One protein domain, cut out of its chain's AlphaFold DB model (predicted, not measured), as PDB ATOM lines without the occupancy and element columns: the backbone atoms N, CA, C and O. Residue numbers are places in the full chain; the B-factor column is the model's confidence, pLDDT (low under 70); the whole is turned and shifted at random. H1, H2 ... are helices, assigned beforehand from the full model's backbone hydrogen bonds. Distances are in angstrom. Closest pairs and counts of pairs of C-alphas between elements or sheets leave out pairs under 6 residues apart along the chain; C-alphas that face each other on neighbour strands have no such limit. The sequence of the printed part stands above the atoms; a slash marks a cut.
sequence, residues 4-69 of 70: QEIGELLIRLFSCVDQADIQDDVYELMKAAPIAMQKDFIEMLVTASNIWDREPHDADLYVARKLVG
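AT A GLANCE: This is residues 4 to 69 of the 70 residues of an uncharacterized protein of Paenibacillus sp. JCM 10914 (UniProt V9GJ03). Three helices, H1, H3 and H4, make a compact triangle in which each packs on the other two, mostly at crossed angles; H2 packs on H1 on the side away from H4. The printed part has 66 residues with four named helices in the order H1, H2, H3, H4 and no named strand, and the class is all helix. It is compact, with a radius of gyration of the C-alphas of 11.1 A, and rounded, spanning 27 by 25 by 17 A.

HOW THE PARTS SIT: Start at H1, residues 4 to 14, the hub, which touches three helices. Look next at H2, residues 24 to 32: it touches H1 at a steep tilt of 47 degrees, opposite ways, and the closest C-alphas, Gly 7 and Lys 31, are 4.9 A apart. H3, residues 35 to 47, touches H1 and runs the same way at a shallow tilt of 33 degrees, only just short of steep; the closest C-alphas are those of Leu 10 and Ile 42, 6.0 A apart. H2 and H3 are close but not clearly touching, with the C-alphas of Met 30 and Gln 38 closest at 7.2 A. H4, residues 58 to 68, touches H3 at a steep tilt of 55 degrees, opposite ways, closest at the C-alphas of Glu 43 and Val 68, 5.9 A. H4 also touches H1, closest at the C-alphas of Leu 9 and Asp 60, 6.8 A, but H2 and H4 are apart. In H1, H2, H3 and H4 every O i to N i+4 pair is within hydrogen-bond range.

IN THESE COORDINATES: Find C-alpha 4 at (48.547, 28.256, 5.035); from there H1 runs 15.2 A to C-alpha 14. H2 covers 12.4 A from C-alpha 24 to C-alpha 32. H3, the longest by residues, begins at C-alpha 35, at (41.908, 26.091, 11.301), and covers 18.3 A. H4 covers 15.5 A and ends at C-alpha 68, at (34.778, 35.014, 9.644).

THE WHOLE: The two C-alphas farthest apart, Asp 21 and Gly 69, are 30.6 A apart. The printed part has no cut. The link from H2 to H3 is tight, and those from H1 to H2 and from H3 to H4 are short. The mean pLDDT of the printed part is 89.6; look for values under 70 at residues 19 to 23.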
ATOM      1  N   GLN A   4      47.350  27.417   5.043       92.00
ATOM      2  CA  GLN A   4      48.547  28.256   5.035       92.00
ATOM      3  C   GLN A   4      48.210  29.750   4.894       92.00
ATOM      4  O   GLN A   4      48.721  30.562   5.651       92.00
ATOM      5  N   GLU A   5      47.281  30.098   3.999       94.50
ATOM      6  CA  GLU A   5      46.852  31.486   3.767       94.50
ATOM      7  C   GLU A   5      46.138  32.079   4.992       94.50
ATOM      8  O   GLU A   5      46.261  33.269   5.266       94.50
ATOM      9  N   ILE A   6      45.394  31.252   5.739       95.38
ATOM     10  CA  ILE A   6      44.731  31.661   6.987       95.38
ATOM     11  C   ILE A   6      45.772  31.924   8.080       95.38
ATOM     12  O   ILE A   6      45.705  32.953   8.744       95.38
ATOM     13  N   GLY A   7      46.754  31.030   8.232       94.50
ATOM     14  CA  GLY A   7      47.841  31.208   9.196       94.50
ATOM     15  C   GLY A   7      48.687  32.452   8.909       94.50
ATOM     16  O   GLY A   7      48.992  33.209   9.823       94.50
ATOM     17  N   GLU A   8      49.018  32.708   7.641       94.38
ATOM     18  CA  GLU A   8      49.751  33.915   7.236       94.38
ATOM     19  C   GLU A   8      48.948  35.197   7.491       94.38
ATOM     20  O   GLU A   8      49.510  36.187   7.956       94.38
ATOM     21  N   LEU A   9      47.639  35.182   7.217       95.56
ATOM     22  CA  LEU A   9      46.755  36.307   7.528       95.56
ATOM     23  C   LEU A   9      46.701  36.576   9.037       95.56
ATOM     24  O   LEU A   9      46.846  37.721   9.452       95.56
ATOM     25  N   LEU A  10      46.537  35.528   9.849       94.69
ATOM     26  CA  LEU A  10      46.542  35.633  11.308       94.69
ATOM     27  C   LEU A  10      47.844  36.262  11.819       94.69
ATOM     28  O   LEU A  10      47.786  37.162  12.647       94.69
ATOM     29  N   ILE A  11      48.999  35.842  11.299       93.06
ATOM     30  CA  ILE A  11      50.299  36.406  11.690       93.06
ATOM     31  C   ILE A  11      50.393  37.889  11.342       93.06
ATOM     32  O   ILE A  11      50.796  38.683  12.188       93.06
ATOM     33  N   ARG A  12      49.997  38.282  10.123       92.62
ATOM     34  CA  ARG A  12      50.019  39.696   9.724       92.62
ATOM     35  C   ARG A  12      49.135  40.547  10.630       92.62
ATOM     36  O   ARG A  12      49.587  41.583  11.099       92.62
ATOM     37  N   LEU A  13      47.920  40.089  10.935       92.62
ATOM     38  CA  LEU A  13      47.021  40.798  11.851       92.62
ATOM     39  C   LEU A  13      47.573  40.843  13.278       92.62
ATOM     40  O   LEU A  13      47.502  41.874  13.931       92.62
ATOM     41  N   PHE A  14      48.146  39.748  13.766       91.25
ATOM     42  CA  PHE A  14      48.698  39.688  15.115       91.25
ATOM     43  C   PHE A  14      49.926  40.597  15.279       91.25
ATOM     44  O   PHE A  14      50.045  41.276  16.293       91.25
ATOM     45  N   SER A  15      50.763  40.724  14.242       89.75
ATOM     46  CA  SER A  15      51.893  41.673  14.220       89.75
ATOM     47  C   SER A  15      51.476  43.150  14.309       89.75
ATOM     48  O   SER A  15      52.305  44.024  14.551       89.75
ATOM     49  N   CYS A  16      50.188  43.444  14.100       90.69
ATOM     50  CA  CYS A  16      49.607  44.773  14.268       90.69
ATOM     51  C   CYS A  16      49.114  45.041  15.701       90.69
ATOM     52  O   CYS A  16      48.840  46.195  16.026       90.69
ATOM     53  N   VAL A  17      48.975  44.004  16.533       88.56
ATOM     54  CA  VAL A  17      48.485  44.091  17.924       88.56
ATOM     55  C   VAL A  17      49.616  44.154  18.935       88.56
ATOM     56  O   VAL A  17      49.460  44.805  19.956       88.56
ATOM     57  N   ASP A  18      50.721  43.464  18.674       74.75
ATOM     58  CA  ASP A  18      51.857  43.398  19.588       74.75
ATOM     59  C   ASP A  18      53.145  43.648  18.800       74.75
ATOM     60  O   ASP A  18      53.482  42.897  17.881       74.75
ATOM     61  N   GLN A  19      53.836  44.745  19.127       63.38
ATOM     62  CA  GLN A  19      55.135  45.097  18.540       63.38
ATOM     63  C   GLN A  19      56.322  44.483  19.292       63.38
ATOM     64  O   GLN A  19      57.469  44.754  18.924       63.38
ATOM     65  N   ALA A  20      56.094  43.693  20.347       59.53
ATOM     66  CA  ALA A  20      57.172  42.905  20.925       59.53
ATOM     67  C   ALA A  20      57.765  41.992  19.840       59.53
ATOM     68  O   ALA A  20      57.041  41.529  18.959       59.53
ATOM     69  N   ASP A  21      59.077  41.729  19.889       58.25
ATOM     70  CA  ASP A  21      59.710  40.700  19.058       58.25
ATOM     71  C   ASP A  21      59.038  39.360  19.377       58.25
ATOM     72  O   ASP A  21      59.427  38.639  20.303       58.25
ATOM     73  N   ILE A  22      57.967  39.052  18.649       60.19
ATOM     74  CA  ILE A  22      57.278  37.782  18.747       60.19
ATOM     75  C   ILE A  22      58.302  36.749  18.294       60.19
ATOM     76  O   ILE A  22      58.688  36.703  17.125       60.19
ATOM     77  N   GLN A  23      58.781  35.964  19.257       68.62
ATOM     78  CA  GLN A  23      59.733  34.889  19.015       68.62
ATOM     79  C   GLN A  23      59.158  33.953  17.948       68.62
ATOM     80  O   GLN A  23      57.962  33.649  17.981       68.62
ATOM     81  N   ASP A  24      60.008  33.483  17.030       77.06
ATOM     82  CA  ASP A  24      59.627  32.601  15.914       77.06
ATOM     83  C   ASP A  24      58.724  31.432  16.360       77.06
ATOM     84  O   ASP A  24      57.785  31.050  15.657       77.06
ATOM     85  N   ASP A  25      58.938  30.931  17.579       82.19
ATOM     86  CA  ASP A  25      58.156  29.870  18.212       82.19
ATOM     87  C   ASP A  25      56.652  30.187  18.302       82.19
ATOM     88  O   ASP A  25      55.814  29.313  18.078       82.19
ATOM     89  N   VAL A  26      56.274  31.436  18.584       83.88
ATOM     90  CA  VAL A  26      54.864  31.847  18.680       83.88
ATOM     91  C   VAL A  26      54.207  31.823  17.303       83.88
ATOM     92  O   VAL A  26      53.093  31.311  17.163       83.88
ATOM     93  N   TYR A  27      54.895  32.300  16.262       84.56
ATOM     94  CA  TYR A  27      54.373  32.245  14.895       84.56
ATOM     95  C   TYR A  27      54.184  30.808  14.415       84.56
ATOM     96  O   TYR A  27      53.159  30.487  13.803       84.56
ATOM     97  N   GLU A  28      55.132  29.924  14.720       87.12
ATOM     98  CA  GLU A  28      55.016  28.512  14.369       87.12
ATOM     99  C   GLU A  28      53.868  27.829  15.125       87.12
ATOM    100  O   GLU A  28      53.096  27.077  14.519       87.12
ATOM    101  N   LEU A  29      53.650  28.165  16.400       89.00
ATOM    102  CA  LEU A  29      52.493  27.685  17.161       89.00
ATOM    103  C   LEU A  29      51.161  28.162  16.559       89.00
ATOM    104  O   LEU A  29      50.234  27.361  16.398       89.00
ATOM    105  N   MET A  30      51.067  29.432  16.153       89.06
ATOM    106  CA  MET A  30      49.869  29.968  15.494       89.06
ATOM    107  C   MET A  30      49.585  29.263  14.159       89.06
ATOM    108  O   MET A  30      48.437  28.907  13.880       89.06
ATOM    109  N   LYS A  31      50.613  28.986  13.342       87.25
ATOM    110  CA  LYS A  31      50.465  28.232  12.078       87.25
ATOM    111  C   LYS A  31      50.077  26.773  12.307       87.25
ATOM    112  O   LYS A  31      49.304  26.207  11.522       87.25
ATOM    113  N   ALA A  32      50.609  26.155  13.359       91.44
ATOM    114  CA  ALA A  32      50.322  24.771  13.711       91.44
ATOM    115  C   ALA A  32      48.870  24.585  14.173       91.44
ATOM    116  O   ALA A  32      48.274  23.540  13.881       91.44
ATOM    117  N   ALA A  33      48.290  25.610  14.809       93.31
ATOM    118  CA  ALA A  33      46.946  25.578  15.369       93.31
ATOM    119  C   ALA A  33      45.871  25.062  14.378       93.31
ATOM    120  O   ALA A  33      45.995  25.195  13.149       93.31
ATOM    121  N   PRO A  34      44.790  24.440  14.886       96.25
ATOM    122  CA  PRO A  34      43.653  24.047  14.061       96.25
ATOM    123  C   PRO A  34      43.037  25.245  13.329       96.25
ATOM    124  O   PRO A  34      42.965  26.342  13.874       96.25
ATOM    125  N   ILE A  35      42.518  25.021  12.115       95.12
ATOM    126  CA  ILE A  35      41.908  26.091  11.301       95.12
ATOM    127  C   ILE A  35      40.769  26.793  12.051       95.12
ATOM    128  O   ILE A  35      40.632  28.003  11.929       95.12
ATOM    129  N   ALA A  36      39.956  26.043  12.804       95.88
ATOM    130  CA  ALA A  36      38.874  26.615  13.606       95.88
ATOM    131  C   ALA A  36      39.419  27.649  14.601       95.88
ATOM    132  O   ALA A  36      39.045  28.809  14.538       95.88
ATOM    133  N   MET A  37      40.427  27.265  15.386       95.94
ATOM    134  CA  MET A  37      41.066  28.151  16.358       95.94
ATOM    135  C   MET A  37      41.713  29.377  15.699       95.94
ATOM    136  O   MET A  37      41.593  30.483  16.210       95.94
ATOM    137  N   GLN A  38      42.366  29.213  14.541       95.88
ATOM    138  CA  GLN A  38      42.919  30.351  13.795       95.88
ATOM    139  C   GLN A  38      41.831  31.346  13.376       95.88
ATOM    140  O   GLN A  38      42.049  32.553  13.444       95.88
ATOM    141  N   LYS A  39      40.661  30.854  12.952       96.50
ATOM    142  CA  LYS A  39      39.522  31.708  12.600       96.50
ATOM    143  C   LYS A  39      38.943  32.413  13.820       96.50
ATOM    144  O   LYS A  39      38.688  33.605  13.714       96.50
ATOM    145  N   ASP A  40      38.814  31.719  14.947       96.31
ATOM    146  CA  ASP A  40      38.321  32.305  16.199       96.31
ATOM    147  C   ASP A  40      39.232  33.458  16.656       96.31
ATOM    148  O   ASP A  40      38.760  34.528  17.038       96.31
ATOM    149  N   PHE A  41      40.558  33.294  16.537       93.81
ATOM    150  CA  PHE A  41      41.504  34.382  16.798       93.81
ATOM    151  C   PHE A  41      41.334  35.546  15.823       93.81
ATOM    152  O   PHE A  41      41.301  36.693  16.255       93.81
ATOM    153  N   ILE A  42      41.217  35.276  14.520       95.62
ATOM    154  CA  ILE A  42      40.996  36.334  13.524       95.62
ATOM    155  C   ILE A  42      39.700  37.095  13.824       95.62
ATOM    156  O   ILE A  42      39.693  38.320  13.746       95.62
ATOM    157  N   GLU A  43      38.624  36.396  14.186       96.50
ATOM    158  CA  GLU A  43      37.346  37.006  14.552       96.50
ATOM    159  C   GLU A  43      37.506  37.931  15.758       96.50
ATOM    160  O   GLU A  43      37.101  39.092  15.703       96.50
ATOM    161  N   MET A  44      38.169  37.454  16.815       94.38
ATOM    162  CA  MET A  44      38.485  38.266  17.989       94.38
ATOM    163  C   MET A  44      39.276  39.523  17.603       94.38
ATOM    164  O   MET A  44      38.944  40.618  18.050       94.38
ATOM    165  N   LEU A  45      40.281  39.382  16.738       93.12
ATOM    166  CA  LEU A  45      41.112  40.494  16.288       93.12
ATOM    167  C   LEU A  45      40.295  41.560  15.537       93.12
ATOM    168  O   LEU A  45      40.403  42.742  15.833       93.12
ATOM    169  N   VAL A  46      39.431  41.168  14.596       94.06
ATOM    170  CA  VAL A  46      38.671  42.142  13.780       94.06
ATOM    171  C   VAL A  46      37.428  42.716  14.466       94.06
ATOM    172  O   VAL A  46      36.868  43.705  13.979       94.06
ATOM    173  N   THR A  47      36.972  42.095  15.556       93.56
ATOM    174  CA  THR A  47      35.822  42.556  16.351       93.56
ATOM    175  C   THR A  47      36.231  43.410  17.542       93.56
ATOM    176  O   THR A  47      35.455  44.273  17.960       93.56
ATOM    177  N   ALA A  48      37.435  43.215  18.081       89.06
ATOM    178  CA  ALA A  48      37.919  44.005  19.197       89.06
ATOM    179  C   ALA A  48      38.234  45.447  18.763       89.06
ATOM    180  O   ALA A  48      38.976  45.705  17.816       89.06
ATOM    181  N   SER A  49      37.664  46.414  19.478       72.12
ATOM    182  CA  SER A  49      37.950  47.834  19.276       72.12
ATOM    183  C   SER A  49      39.261  48.230  19.959       72.12
ATOM    184  O   SER A  49      39.445  47.905  21.132       72.12
ATOM    185  N   ASN A  50      40.106  49.007  19.272       80.75
ATOM    186  CA  ASN A  50      41.326  49.636  19.810       80.75
ATOM    187  C   ASN A  50      42.430  48.671  20.284       80.75
ATOM    188  O   ASN A  50      43.168  49.003  21.206       80.75
ATOM    189  N   ILE A  51      42.552  47.491  19.670       87.44
ATOM    190  CA  ILE A  51      43.650  46.552  19.967       87.44
ATOM    191  C   ILE A  51      44.881  46.747  19.072       87.44
ATOM    192  O   ILE A  51      45.874  46.055  19.238       87.44
ATOM    193  N   TRP A  52      44.791  47.628  18.077       91.31
ATOM    194  CA  TRP A  52      45.842  47.805  17.084       91.31
ATOM    195  C   TRP A  52      46.884  48.803  17.585       91.31
ATOM    196  O   TRP A  52      46.607  50.000  17.670       91.31
ATOM    197  N   ASP A  53      48.094  48.320  17.851       90.38
ATOM    198  CA  ASP A  53      49.276  49.163  18.053       90.38
ATOM    199  C   ASP A  53      49.721  49.814  16.735       90.38
ATOM    200  O   ASP A  53      50.267  50.921  16.706       90.38
ATOM    201  N   ARG A  54      49.486  49.123  15.615       89.75
ATOM    202  CA  ARG A  54      49.660  49.631  14.254       89.75
ATOM    203  C   ARG A  54      48.443  49.268  13.423       89.75
ATOM    204  O   ARG A  54      48.028  48.118  13.427       89.75
ATOM    205  N   GLU A  55      47.942  50.213  12.632       91.06
ATOM    206  CA  GLU A  55      46.795  49.942  11.765       91.06
ATOM    207  C   GLU A  55      47.108  48.805  10.767       91.06
ATOM    208  O   GLU A  55      48.109  48.894  10.034       91.06
ATOM    209  N   PRO A  56      46.294  47.733  10.726       92.56
ATOM    210  CA  PRO A  56      46.434  46.682   9.730       92.56
ATOM    211  C   PRO A  56      46.114  47.193   8.322       92.56
ATOM    212  O   PRO A  56      45.421  48.190   8.132       92.56
ATOM    213  N   HIS A  57      46.577  46.482   7.296       94.69
ATOM    214  CA  HIS A  57      46.204  46.817   5.923       94.69
ATOM    215  C   HIS A  57      44.709  46.565   5.670       94.69
ATOM    216  O   HIS A  57      44.205  45.476   5.949       94.69
ATOM    217  N   ASP A  58      44.030  47.516   5.018       95.12
ATOM    218  CA  ASP A  58      42.609  47.406   4.644       95.12
ATOM    219  C   ASP A  58      42.283  46.106   3.891       95.12
ATOM    220  O   ASP A  58      41.235  45.497   4.100       95.12
ATOM    221  N   ALA A  59      43.194  45.651   3.025       96.50
ATOM    222  CA  ALA A  59      43.032  44.404   2.284       96.50
ATOM    223  C   ALA A  59      43.025  43.171   3.207       96.50
ATOM    224  O   ALA A  59      42.195  42.279   3.023       96.50
ATOM    225  N   ASP A  60      43.910  43.132   4.209       95.44
ATOM    226  CA  ASP A  60      43.953  42.050   5.195       95.44
ATOM    227  C   ASP A  60      42.699  42.081   6.079       95.44
ATOM    228  O   ASP A  60      42.077  41.038   6.281       95.44
ATOM    229  N   LEU A  61      42.252  43.268   6.513       95.44
ATOM    230  CA  LEU A  61      40.995  43.430   7.256       95.44
ATOM    231  C   LEU A  61      39.777  42.982   6.445       95.44
ATOM    232  O   LEU A  61      38.905  42.293   6.973       95.44
ATOM    233  N   TYR A  62      39.715  43.329   5.158       96.38
ATOM    234  CA  TYR A  62      38.639  42.898   4.267       96.38
ATOM    235  C   TYR A  62      38.595  41.371   4.137       96.38
ATOM    236  O   TYR A  62      37.532  40.759   4.274       96.38
ATOM    237  N   VAL A  63      39.748  40.738   3.897       96.94
ATOM    238  CA  VAL A  63      39.837  39.275   3.794       96.94
ATOM    239  C   VAL A  63      39.462  38.616   5.120       96.94
ATOM    240  O   VAL A  63      38.714  37.640   5.116       96.94
ATOM    241  N   ALA A  64      39.938  39.157   6.241       96.56
ATOM    242  CA  ALA A  64      39.671  38.650   7.579       96.56
ATOM    243  C   ALA A  64      38.181  38.689   7.927       96.56
ATOM    244  O   ALA A  64      37.625  37.656   8.293       96.56
ATOM    245  N   ARG A  65      37.514  39.832   7.718       96.31
ATOM    246  CA  ARG A  65      36.063  39.986   7.928       96.31
ATOM    247  C   ARG A  65      35.270  38.994   7.081       96.31
ATOM    248  O   ARG A  65      34.505  38.192   7.614       96.31
ATOM    249  N   LYS A  66      35.581  38.910   5.784       96.81
ATOM    250  CA  LYS A  66      34.952  37.942   4.876       96.81
ATOM    251  C   LYS A  66      35.183  36.484   5.295       96.81
ATOM    252  O   LYS A  66      34.307  35.647   5.081       96.81
ATOM    253  N   LEU A  67      36.353  36.158   5.850       96.06
ATOM    254  CA  LEU A  67      36.698  34.805   6.299       96.06
ATOM    255  C   LEU A  67      35.855  34.354   7.500       96.06
ATOM    256  O   LEU A  67      35.528  33.165   7.579       96.06
ATOM    257  N   VAL A  68      35.533  35.280   8.407       95.56
ATOM    258  CA  VAL A  68      34.778  35.014   9.644       95.56
ATOM    259  C   VAL A  68      33.286  35.354   9.533       95.56
ATOM    260  O   VAL A  68      32.519  35.021  10.424       95.56
ATOM    261  N   GLY A  69      32.849  35.933   8.410       94.75
ATOM    262  CA  GLY A  69      31.434  36.208   8.130       94.75
ATOM    263  C   GLY A  69      30.941  37.582   8.594       94.75
ATOM    264  O   GLY A  69      29.751  37.724   8.868       94.75
TER     265      GLY A  69